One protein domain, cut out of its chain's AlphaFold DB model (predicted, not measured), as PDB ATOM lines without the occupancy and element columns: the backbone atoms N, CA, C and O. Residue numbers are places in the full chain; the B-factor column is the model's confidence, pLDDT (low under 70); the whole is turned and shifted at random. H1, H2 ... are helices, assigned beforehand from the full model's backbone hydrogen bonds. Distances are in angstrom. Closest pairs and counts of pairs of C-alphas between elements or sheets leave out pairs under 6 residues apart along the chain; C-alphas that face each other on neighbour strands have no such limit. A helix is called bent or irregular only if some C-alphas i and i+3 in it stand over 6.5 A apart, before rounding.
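Overview. This is residues 6 to 75 of the 75 residues of an uncharacterized protein of Heterobasidion irregulare (strain TC 32-1) (UniProt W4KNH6). The long helix H4 runs through the middle of an elongated body of helices, with H2 side by side with it and running opposite ways. At one end of the body H1 and H5 pack on each other at a steep angle, and at the other end sits the short helix H3. The printed part has 70 residues with five named helices, H1 to H5 in order along the chain, and no named strand; the class is all helix. It is compact, with a radius of gyration of the C-alphas of 11.9 A, and spans 35 by 22 by 19 A.

Along the chain. H4, residues 38 to 53, is the longest helix at 22.6 A, from C-alpha 38 at (82.288, 91.532, 81.928) to C-alpha 53 at (74.878, 104.362, 99.042). H2 is residues 20 to 28, 12.3 A, and H3 is residues 32 to 35, 4.9 A. H5 is residues 64 to 74, 15.2 A. H1 is residues 6 to 15, 14.3 A, and begins with C-alpha 6 at (82.214, 118.751, 91.190).

Arrangement. H4 and H2 touch at a shallow tilt of 26 degrees, opposite ways; their closest C-alphas, of Leu 48 and Ala 20, are 5.5 A apart. H3 is close to H4 but not clearly touching, with the closest C-alphas, of Ala 33 and Leu 41, 7.4 A apart. H4 and H5 are also close but not clearly touching, 6.5 A between the closest C-alphas, of Ile 50 and Asp 66. H5 touches H1 at a steep tilt of 53 degrees, the same way, with the closest C-alphas, of Val 74 and Phe 12, 5.9 A apart. H1 and H4 are apart. In H1, H2, H4 and H5 every O i to N i+4 pair is within hydrogen-bond range; H3 is too short for such a pair.

Size, cuts and confidence. The two C-alphas farthest apart, of His 34 and Lys 60, are 35.2 A apart. The printed part has no cut and no long link. The mean pLDDT of the printed part is 91.6, and no printed residue is under 70.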
ATOM      1  N   ALA A   6      83.534 118.173  91.417       91.62
ATOM      2  CA  ALA A   6      82.214 118.751  91.190       91.62
ATOM      3  C   ALA A   6      81.718 118.546  89.744       91.62
ATOM      4  O   ALA A   6      80.568 118.147  89.550       91.62
ATOM      5  N   ASP A   7      82.583 118.749  88.743       94.12
ATOM      6  CA  ASP A   7      82.247 118.509  87.331       94.12
ATOM      7  C   ASP A   7      81.959 117.028  87.060       94.12
ATOM      8  O   ASP A   7      81.023 116.685  86.333       94.12
ATOM      9  N   VAL A   8      82.749 116.138  87.668       95.25
ATOM     10  CA  VAL A   8      82.580 114.686  87.556       95.25
ATOM     11  C   VAL A   8      81.236 114.263  88.129       95.25
ATOM     12  O   VAL A   8      80.503 113.538  87.461       95.25
ATOM     13  N   LEU A   9      80.883 114.729  89.327       92.81
ATOM     14  CA  LEU A   9      79.603 114.408  89.956       92.81
ATOM     15  C   LEU A   9      78.423 114.924  89.123       92.81
ATOM     16  O   LEU A   9      77.461 114.187  88.902       92.81
ATOM     17  N   ALA A  10      78.493 116.167  88.642       92.88
ATOM     18  CA  ALA A  10      77.439 116.748  87.813       92.88
ATOM     19  C   ALA A  10      77.253 115.960  86.507       92.88
ATOM     20  O   ALA A  10      76.133 115.590  86.154       92.88
ATOM     21  N   THR A  11      78.355 115.632  85.830       94.44
ATOM     22  CA  THR A  11      78.335 114.865  84.577       94.44
ATOM     23  C   THR A  11      77.867 113.432  84.799       94.44
ATOM     24  O   THR A  11      77.085 112.906  84.010       94.44
ATOM     25  N   PHE A  12      78.297 112.798  85.891       94.81
ATOM     26  CA  PHE A  12      77.875 111.450  86.253       94.81
ATOM     27  C   PHE A  12      76.363 111.394  86.459       94.81
ATOM     28  O   PHE A  12      75.699 110.551  85.866       94.81
ATOM     29  N   ARG A  13      75.803 112.343  87.219       90.12
ATOM     30  CA  ARG A  13      74.352 112.444  87.433       90.12
ATOM     31  C   ARG A  13      73.578 112.736  86.147       90.12
ATOM     32  O   ARG A  13      72.435 112.318  86.036       90.12
ATOM     33  N   ALA A  14      74.179 113.441  85.192       90.62
ATOM     34  CA  ALA A  14      73.568 113.684  83.888       90.62
ATOM     35  C   ALA A  14      73.614 112.447  82.968       90.62
ATOM     36  O   ALA A  14      72.684 112.238  82.193       90.62
ATOM     37  N   ARG A  15      74.677 111.627  83.041       90.31
ATOM     38  CA  ARG A  15      74.807 110.381  82.258       90.31
ATOM     39  C   ARG A  15      73.982 109.230  82.837       90.31
ATOM     40  O   ARG A  15      73.423 108.450  82.074       90.31
ATOM     41  N   VAL A  16      73.928 109.097  84.162       90.94
ATOM     42  CA  VAL A  16      73.194 108.022  84.842       90.94
ATOM     43  C   VAL A  16      71.744 108.455  85.025       90.94
ATOM     44  O   VAL A  16      71.383 109.097  86.007       90.94
ATOM     45  N   ASN A  17      70.923 108.110  84.036       85.94
ATOM     46  CA  ASN A  17      69.505 108.465  83.957       85.94
ATOM     47  C   ASN A  17      68.555 107.383  84.503       85.94
ATOM     48  O   ASN A  17      67.343 107.543  84.393       85.94
ATOM     49  N   MET A  18      69.088 106.302  85.075       89.94
ATOM     50  CA  MET A  18      68.317 105.211  85.676       89.94
ATOM     51  C   MET A  18      68.388 105.276  87.200       89.94
ATOM     52  O   MET A  18      69.433 105.598  87.775       89.94
ATOM     53  N   SER A  19      67.287 104.930  87.863       92.06
ATOM     54  CA  SER A  19      67.282 104.702  89.307       92.06
ATOM     55  C   SER A  19      68.070 103.440  89.687       92.06
ATOM     56  O   SER A  19      68.395 102.597  88.848       92.06
ATOM     57  N   ALA A  20      68.373 103.291  90.980       94.44
ATOM     58  CA  ALA A  20      69.042 102.093  91.487       94.44
ATOM     59  C   ALA A  20      68.236 100.813  91.204       94.44
ATOM     60  O   ALA A  20      68.824  99.789  90.873       94.44
ATOM     61  N   ASP A  21      66.908 100.856  91.320       94.44
ATOM     62  CA  ASP A  21      66.050  99.701  91.049       94.44
ATOM     63  C   ASP A  21      65.995  99.357  89.557       94.44
ATOM     64  O   ASP A  21      66.128  98.188  89.202       94.44
ATOM     65  N   GLU A  22      65.893 100.355  88.675       94.62
ATOM     66  CA  GLU A  22      65.922 100.132  87.222       94.62
ATOM     67  C   GLU A  22      67.258  99.541  86.765       94.62
ATOM     68  O   GLU A  22      67.285  98.579  85.999       94.62
ATOM     69  N   LEU A  23      68.374 100.070  87.278       94.94
ATOM     70  CA  LEU A  23      69.696  99.543  86.954       94.94
ATOM     71  C   LEU A  23      69.902  98.130  87.518       94.94
ATOM     72  O   LEU A  23      70.530  97.303  86.863       94.94
ATOM     73  N   ALA A  24      69.385  97.840  88.715       94.88
ATOM     74  CA  ALA A  24      69.443  96.497  89.288       94.88
ATOM     75  C   ALA A  24      68.658  95.491  88.441       94.88
ATOM     76  O   ALA A  24      69.204  94.451  88.089       94.88
ATOM     77  N   ALA A  25      67.424  95.834  88.060       94.44
ATOM     78  CA  ALA A  25      66.599  94.993  87.201       94.44
ATOM     79  C   ALA A  25      67.274  94.734  85.847       94.44
ATOM     80  O   ALA A  25      67.290  93.599  85.381       94.44
ATOM     81  N   TRP A  26      67.889  95.761  85.250       92.44
ATOM     82  CA  TRP A  26      68.651  95.599  84.014       92.44
ATOM     83  C   TRP A  26      69.856  94.662  84.189       92.44
ATOM     84  O   TRP A  26      70.069  93.797  83.352       92.44
ATOM     85  N   LEU A  27      70.626  94.788  85.277       92.12
ATOM     86  CA  LEU A  27      71.804  93.942  85.538       92.12
ATOM     87  C   LEU A  27      71.477  92.473  85.839       92.12
ATOM     88  O   LEU A  27      72.353  91.620  85.676       92.12
ATOM     89  N   ASP A  28      70.269  92.194  86.326       90.56
ATOM     90  CA  ASP A  28      69.778  90.835  86.576       90.56
ATOM     91  C   ASP A  28      69.144  90.202  85.323       90.56
ATOM     92  O   ASP A  28      68.967  88.982  85.273       90.56
ATOM     93  N   ASP A  29      68.840  90.999  84.294       91.31
ATOM     94  CA  ASP A  29      68.287  90.505  83.039       91.31
ATOM     95  C   ASP A  29      69.368  89.803  82.191       91.31
ATOM     96  O   ASP A  29      70.453  90.365  81.987       91.31
ATOM     97  N   PRO A  30      69.124  88.585  81.665       85.19
ATOM     98  CA  PRO A  30      70.108  87.858  80.862       85.19
ATOM     99  C   PRO A  30      70.521  88.596  79.577       85.19
ATOM    100  O   PRO A  30      71.629  88.372  79.088       85.19
ATOM    101  N   GLU A  31      69.701  89.508  79.047       84.69
ATOM    102  CA  GLU A  31      70.074  90.344  77.902       84.69
ATOM    103  C   GLU A  31      71.222  91.310  78.233       84.69
ATOM    104  O   GLU A  31      72.022  91.646  77.355       84.69
ATOM    105  N   SER A  32      71.397  91.697  79.503       81.31
ATOM    106  CA  SER A  32      72.519  92.556  79.913       81.31
ATOM    107  C   SER A  32      73.880  91.893  79.697       81.31
ATOM    108  O   SER A  32      74.858  92.577  79.379       81.31
ATOM    109  N   ALA A  33      73.945  90.560  79.770       78.94
ATOM    110  CA  ALA A  33      75.154  89.798  79.473       78.94
ATOM    111  C   ALA A  33      75.545  89.858  77.990       78.94
ATOM    112  O   ALA A  33      76.712  89.661  77.652       78.94
ATOM    113  N   HIS A  34      74.588  90.163  77.110       82.31
ATOM    114  CA  HIS A  34      74.824  90.361  75.682       82.31
ATOM    115  C   HIS A  34      75.098  91.828  75.327       82.31
ATOM    116  O   HIS A  34      75.724  92.102  74.303       82.31
ATOM    117  N   ALA A  35      74.675  92.770  76.174       79.75
ATOM    118  CA  ALA A  35      74.831  94.207  75.956       79.75
ATOM    119  C   ALA A  35      76.249  94.741  76.249       79.75
ATOM    120  O   ALA A  35      76.574  95.865  75.864       79.75
ATOM    121  N   GLY A  36      77.112  93.966  76.915       71.00
ATOM    122  CA  GLY A  36      78.453  94.416  77.281       71.00
ATOM    123  C   GLY A  36      79.456  93.293  77.531       71.00
ATOM    124  O   GLY A  36      79.145  92.109  77.486       71.00
ATOM    125  N   THR A  37      80.701  93.682  77.807       78.56
ATOM    126  CA  THR A  37      81.724  92.762  78.323       78.56
ATOM    127  C   THR A  37      81.599  92.648  79.844       78.56
ATOM    128  O   THR A  37      80.972  93.493  80.484       78.56
ATOM    129  N   GLY A  38      82.262  91.662  80.461       82.62
ATOM    130  CA  GLY A  38      82.288  91.532  81.928       82.62
ATOM    131  C   GLY A  38      82.724  92.812  82.664       82.62
ATOM    132  O   GLY A  38      82.278  93.057  83.779       82.62
ATOM    133  N   VAL A  39      83.513  93.677  82.013       86.69
ATOM    134  CA  VAL A  39      83.909  94.996  82.538       86.69
ATOM    135  C   VAL A  39      82.725  95.967  82.611       86.69
ATOM    136  O   VAL A  39      82.601  96.709  83.581       86.69
ATOM    137  N   GLY A  40      81.843  95.960  81.607       88.62
ATOM    138  CA  GLY A  40      80.636  96.788  81.594       88.62
ATOM    139  C   GLY A  40      79.654  96.386  82.694       88.62
ATOM    140  O   GLY A  40      79.133  97.251  83.396       88.62
ATOM    141  N   LEU A  41      79.475  95.079  82.911       90.00
ATOM    142  CA  LEU A  41      78.633  94.557  83.993       90.00
ATOM    143  C   LEU A  41      79.199  94.883  85.380       90.00
ATOM    144  O   LEU A  41      78.446  95.299  86.260       90.00
ATOM    145  N   ASP A  42      80.511  94.739  85.584       92.81
ATOM    146  CA  ASP A  42      81.163  95.122  86.843       92.81
ATOM    147  C   ASP A  42      81.013  96.628  87.112       92.81
ATOM    148  O   ASP A  42      80.625  97.043  88.207       92.81
ATOM    149  N   SER A  43      81.203  97.450  86.073       93.69
ATOM    150  CA  SER A  43      80.965  98.890  86.165       93.69
ATOM    151  C   SER A  43      79.512  99.200  86.517       93.69
ATOM    152  O   SER A  43      79.269 100.024  87.395       93.69
ATOM    153  N   GLY A  44      78.540  98.530  85.894       94.00
ATOM    154  CA  GLY A  44      77.123  98.697  86.218       94.00
ATOM    155  C   GLY A  44      76.816  98.340  87.675       94.00
ATOM    156  O   GLY A  44      76.153  99.109  88.372       94.00
ATOM    157  N   ARG A  45      77.374  97.236  88.189       95.25
ATOM    158  CA  ARG A  45      77.243  96.844  89.606       95.25
ATOM    159  C   ARG A  45      77.833  97.891  90.550       95.25
ATOM    160  O   ARG A  45      77.271  98.143  91.616       95.25
ATOM    161  N   ARG A  46      78.936  98.538  90.165       96.25
ATOM    162  CA  ARG A  46      79.548  99.602  90.969       96.25
ATOM    163  C   ARG A  46      78.740 100.900  90.931       96.25
ATOM    164  O   ARG A  46      78.561 101.516  91.978       96.25
ATOM    165  N   ILE A  47      78.170 101.269  89.783       96.31
ATOM    166  CA  ILE A  47      77.206 102.379  89.674       96.31
ATOM    167  C   ILE A  47      75.987 102.108  90.565       96.31
ATOM    168  O   ILE A  47      75.583 102.985  91.326       96.31
ATOM    169  N   LEU A  48      75.447 100.885  90.553       96.75
ATOM    170  CA  LEU A  48      74.341 100.491  91.427       96.75
ATOM    171  C   LEU A  48      74.685 100.674  92.915       96.75
ATOM    172  O   LEU A  48      73.884 101.226  93.673       96.75
ATOM    173  N   ALA A  49      75.877 100.245  93.340       96.88
ATOM    174  CA  ALA A  49      76.337 100.432  94.715       96.88
ATOM    175  C   ALA A  49      76.429 101.921  95.094       96.88
ATOM    176  O   ALA A  49      75.950 102.310  96.160       96.88
ATOM    177  N   ILE A  50      76.963 102.760  94.199       96.50
ATOM    178  CA  ILE A  50      77.055 104.219  94.369       96.50
ATOM    179  C   ILE A  50      75.660 104.846  94.526       96.50
ATOM    180  O   ILE A  50      75.442 105.647  95.440       96.50
ATOM    181  N   LEU A  51      74.700 104.467  93.673       95.38
ATOM    182  CA  LEU A  51      73.323 104.975  93.730       95.38
ATOM    183  C   LEU A  51      72.619 104.571  95.033       95.38
ATOM    184  O   LEU A  51      71.955 105.399  95.653       95.38
ATOM    185  N   ARG A  52      72.792 103.321  95.487       95.88
ATOM    186  CA  ARG A  52      72.208 102.829  96.749       95.88
ATOM    187  C   ARG A  52      72.833 103.476  97.979       95.88
ATOM    188  O   ARG A  52      72.126 103.758  98.944       95.88
ATOM    189  N   LYS A  53      74.145 103.716  97.949       95.62
ATOM    190  CA  LYS A  53      74.878 104.362  99.042       95.62
ATOM    191  C   LYS A  53      74.436 105.812  99.240       95.62
ATOM    192  O   LYS A  53      74.315 106.266 100.375       95.62
ATOM    193  N   ASN A  54      74.189 106.536  98.148       94.50
ATOM    194  CA  ASN A  54      73.854 107.955  98.191       94.50
ATOM    195  C   ASN A  54      72.694 108.300  97.236       94.50
ATOM    196  O   ASN A  54      72.905 108.958  96.215       94.50
ATOM    197  N   PRO A  55      71.450 107.913  97.573       91.56
ATOM    198  CA  PRO A  55      70.292 108.065  96.687       91.56
ATOM    199  C   PRO A  55      69.900 109.528  96.441       91.56
ATOM    200  O   PRO A  55      69.286 109.855  95.429       91.56
ATOM    201  N   LYS A  56      70.269 110.437  97.352       90.19
ATOM    202  CA  LYS A  56      70.078 111.888  97.178       90.19
ATOM    203  C   LYS A  56      71.185 112.513  96.312       90.19
ATOM    204  O   LYS A  56      71.033 113.623  95.793       90.19
ATOM    205  N   GLY A  57      72.297 111.796  96.157       89.31
ATOM    206  CA  GLY A  57      73.518 112.217  95.483       89.31
ATOM    207  C   GLY A  57      74.144 113.479  96.075       89.31
ATOM    208  O   GLY A  57      74.588 114.356  95.334       89.31
ATOM    209  N   ASP A  58      74.145 113.590  97.406       91.69
ATOM    210  CA  ASP A  58      74.867 114.651  98.115       91.69
ATOM    211  C   ASP A  58      76.376 114.503  97.841       91.69
ATOM    212  O   ASP A  58      76.919 113.437  98.132       91.69
ATOM    213  N   PRO A  59      77.085 115.523  97.326       90.62
ATOM    214  CA  PRO A  59      78.520 115.435  97.062       90.62
ATOM    215  C   PRO A  59      79.369 114.923  98.232       90.62
ATOM    216  O   PRO A  59      80.381 114.268  98.005       90.62
ATOM    217  N   LYS A  60      78.950 115.174  99.479       92.56
ATOM    218  CA  LYS A  60      79.664 114.722 100.687       92.56
ATOM    219  C   LYS A  60      79.431 113.249 101.031       92.56
ATOM    220  O   LYS A  60      80.119 112.713 101.893       92.56
ATOM    221  N   GLY A  61      78.446 112.609 100.403       92.50
ATOM    222  CA  GLY A  61      78.105 111.201 100.619       92.50
ATOM    223  C   GLY A  61      78.965 110.219  99.820       92.50
ATOM    224  O   GLY A  61      78.805 109.008  99.978       92.50
ATOM    225  N   TYR A  62      79.855 110.721  98.963       94.44
ATOM    226  CA  TYR A  62      80.754 109.913  98.145       94.44
ATOM    227  C   TYR A  62      82.156 109.874  98.744       94.44
ATOM    228  O   TYR A  62      82.653 110.880  99.246       94.44
ATOM    229  N   ASP A  63      82.786 108.706  98.677       95.56
ATOM    230  CA  ASP A  63      84.202 108.564  99.013       95.56
ATOM    231  C   ASP A  63      85.089 108.677  97.765       95.56
ATOM    232  O   ASP A  63      84.619 108.759  96.629       95.56
ATOM    233  N   GLU A  64      86.404 108.713  97.971       94.94
ATOM    234  CA  GLU A  64      87.374 108.881  96.885       94.94
ATOM    235  C   GLU A  64      87.288 107.763  95.833       94.94
ATOM    236  O   GLU A  64      87.525 108.010  94.646       94.94
ATOM    237  N   GLU A  65      86.929 106.543  96.240       96.06
ATOM    238  CA  GLU A  65      86.795 105.399  95.341       96.06
ATOM    239  C   GLU A  65      85.518 105.493  94.497       96.06
ATOM    240  O   GLU A  65      85.559 105.165  93.305       96.06
ATOM    241  N   ASP A  66      84.421 106.005  95.064       96.62
ATOM    242  CA  ASP A  66      83.216 106.361  94.309       96.62
ATOM    243  C   ASP A  66      83.551 107.404  93.236       96.62
ATOM    244  O   ASP A  66      83.307 107.180  92.047       96.62
ATOM    245  N   VAL A  67      84.185 108.516  93.627       95.56
ATOM    246  CA  VAL A  67      84.521 109.618  92.708       95.56
ATOM    247  C   VAL A  67      85.490 109.150  91.622       95.56
ATOM    248  O   VAL A  67      85.340 109.487  90.447       95.56
ATOM    249  N   LYS A  68      86.475 108.319  91.966       95.88
ATOM    250  CA  LYS A  68      87.398 107.717  90.997       95.88
ATOM    251  C   LYS A  68      86.685 106.805  90.003       95.88
ATOM    252  O   LYS A  68      87.059 106.798  88.830       95.88
ATOM    253  N   HIS A  69      85.678 106.047  90.435       96.19
ATOM    254  CA  HIS A  69      84.866 105.261  89.514       96.19
ATOM    255  C   HIS A  69      84.009 106.165  88.618       96.19
ATOM    256  O   HIS A  69      84.037 105.998  87.402       96.19
ATOM    257  N   MET A  70      83.353 107.187  89.177       96.00
ATOM    258  CA  MET A  70      82.600 108.180  88.398       96.00
ATOM    259  C   MET A  70      83.471 108.848  87.330       96.00
ATOM    260  O   MET A  70      83.033 108.971  86.190       96.00
ATOM    261  N   ARG A  71      84.729 109.196  87.648       95.69
ATOM    262  CA  ARG A  71      85.698 109.741  86.676       95.69
ATOM    263  C   ARG A  71      85.891 108.831  85.464       95.69
ATOM    264  O   ARG A  71      86.019 109.337  84.357       95.69
ATOM    265  N   LYS A  72      85.897 107.507  85.653       93.38
ATOM    266  CA  LYS A  72      85.995 106.541  84.546       93.38
ATOM    267  C   LYS A  72      84.719 106.499  83.709       93.38
ATOM    268  O   LYS A  72      84.802 106.327  82.503       93.38
ATOM    269  N   VAL A  73      83.561 106.655  84.348       93.19
ATOM    270  CA  VAL A  73      82.246 106.623  83.688       93.19
ATOM    271  C   VAL A  73      81.986 107.885  82.861       93.19
ATOM    272  O   VAL A  73      81.311 107.812  81.838       93.19
ATOM    273  N   VAL A  74      82.492 109.046  83.293       93.12
ATOM    274  CA  VAL A  74      82.297 110.332  82.588       93.12
ATOM    275  C   VAL A  74      83.364 110.639  81.537       93.12
ATOM    276  O   VAL A  74      83.158 111.561  80.748       93.12
ATOM    277  N   ALA A  75      84.478 109.898  81.541       85.69
ATOM    278  CA  ALA A  75      85.533 110.007  80.536       85.69
ATOM    279  C   ALA A  75      85.067 109.583  79.131       85.69
ATOM    280  O   ALA A  75      83.919 109.081  78.978       85.69
TER     281      ALA A  75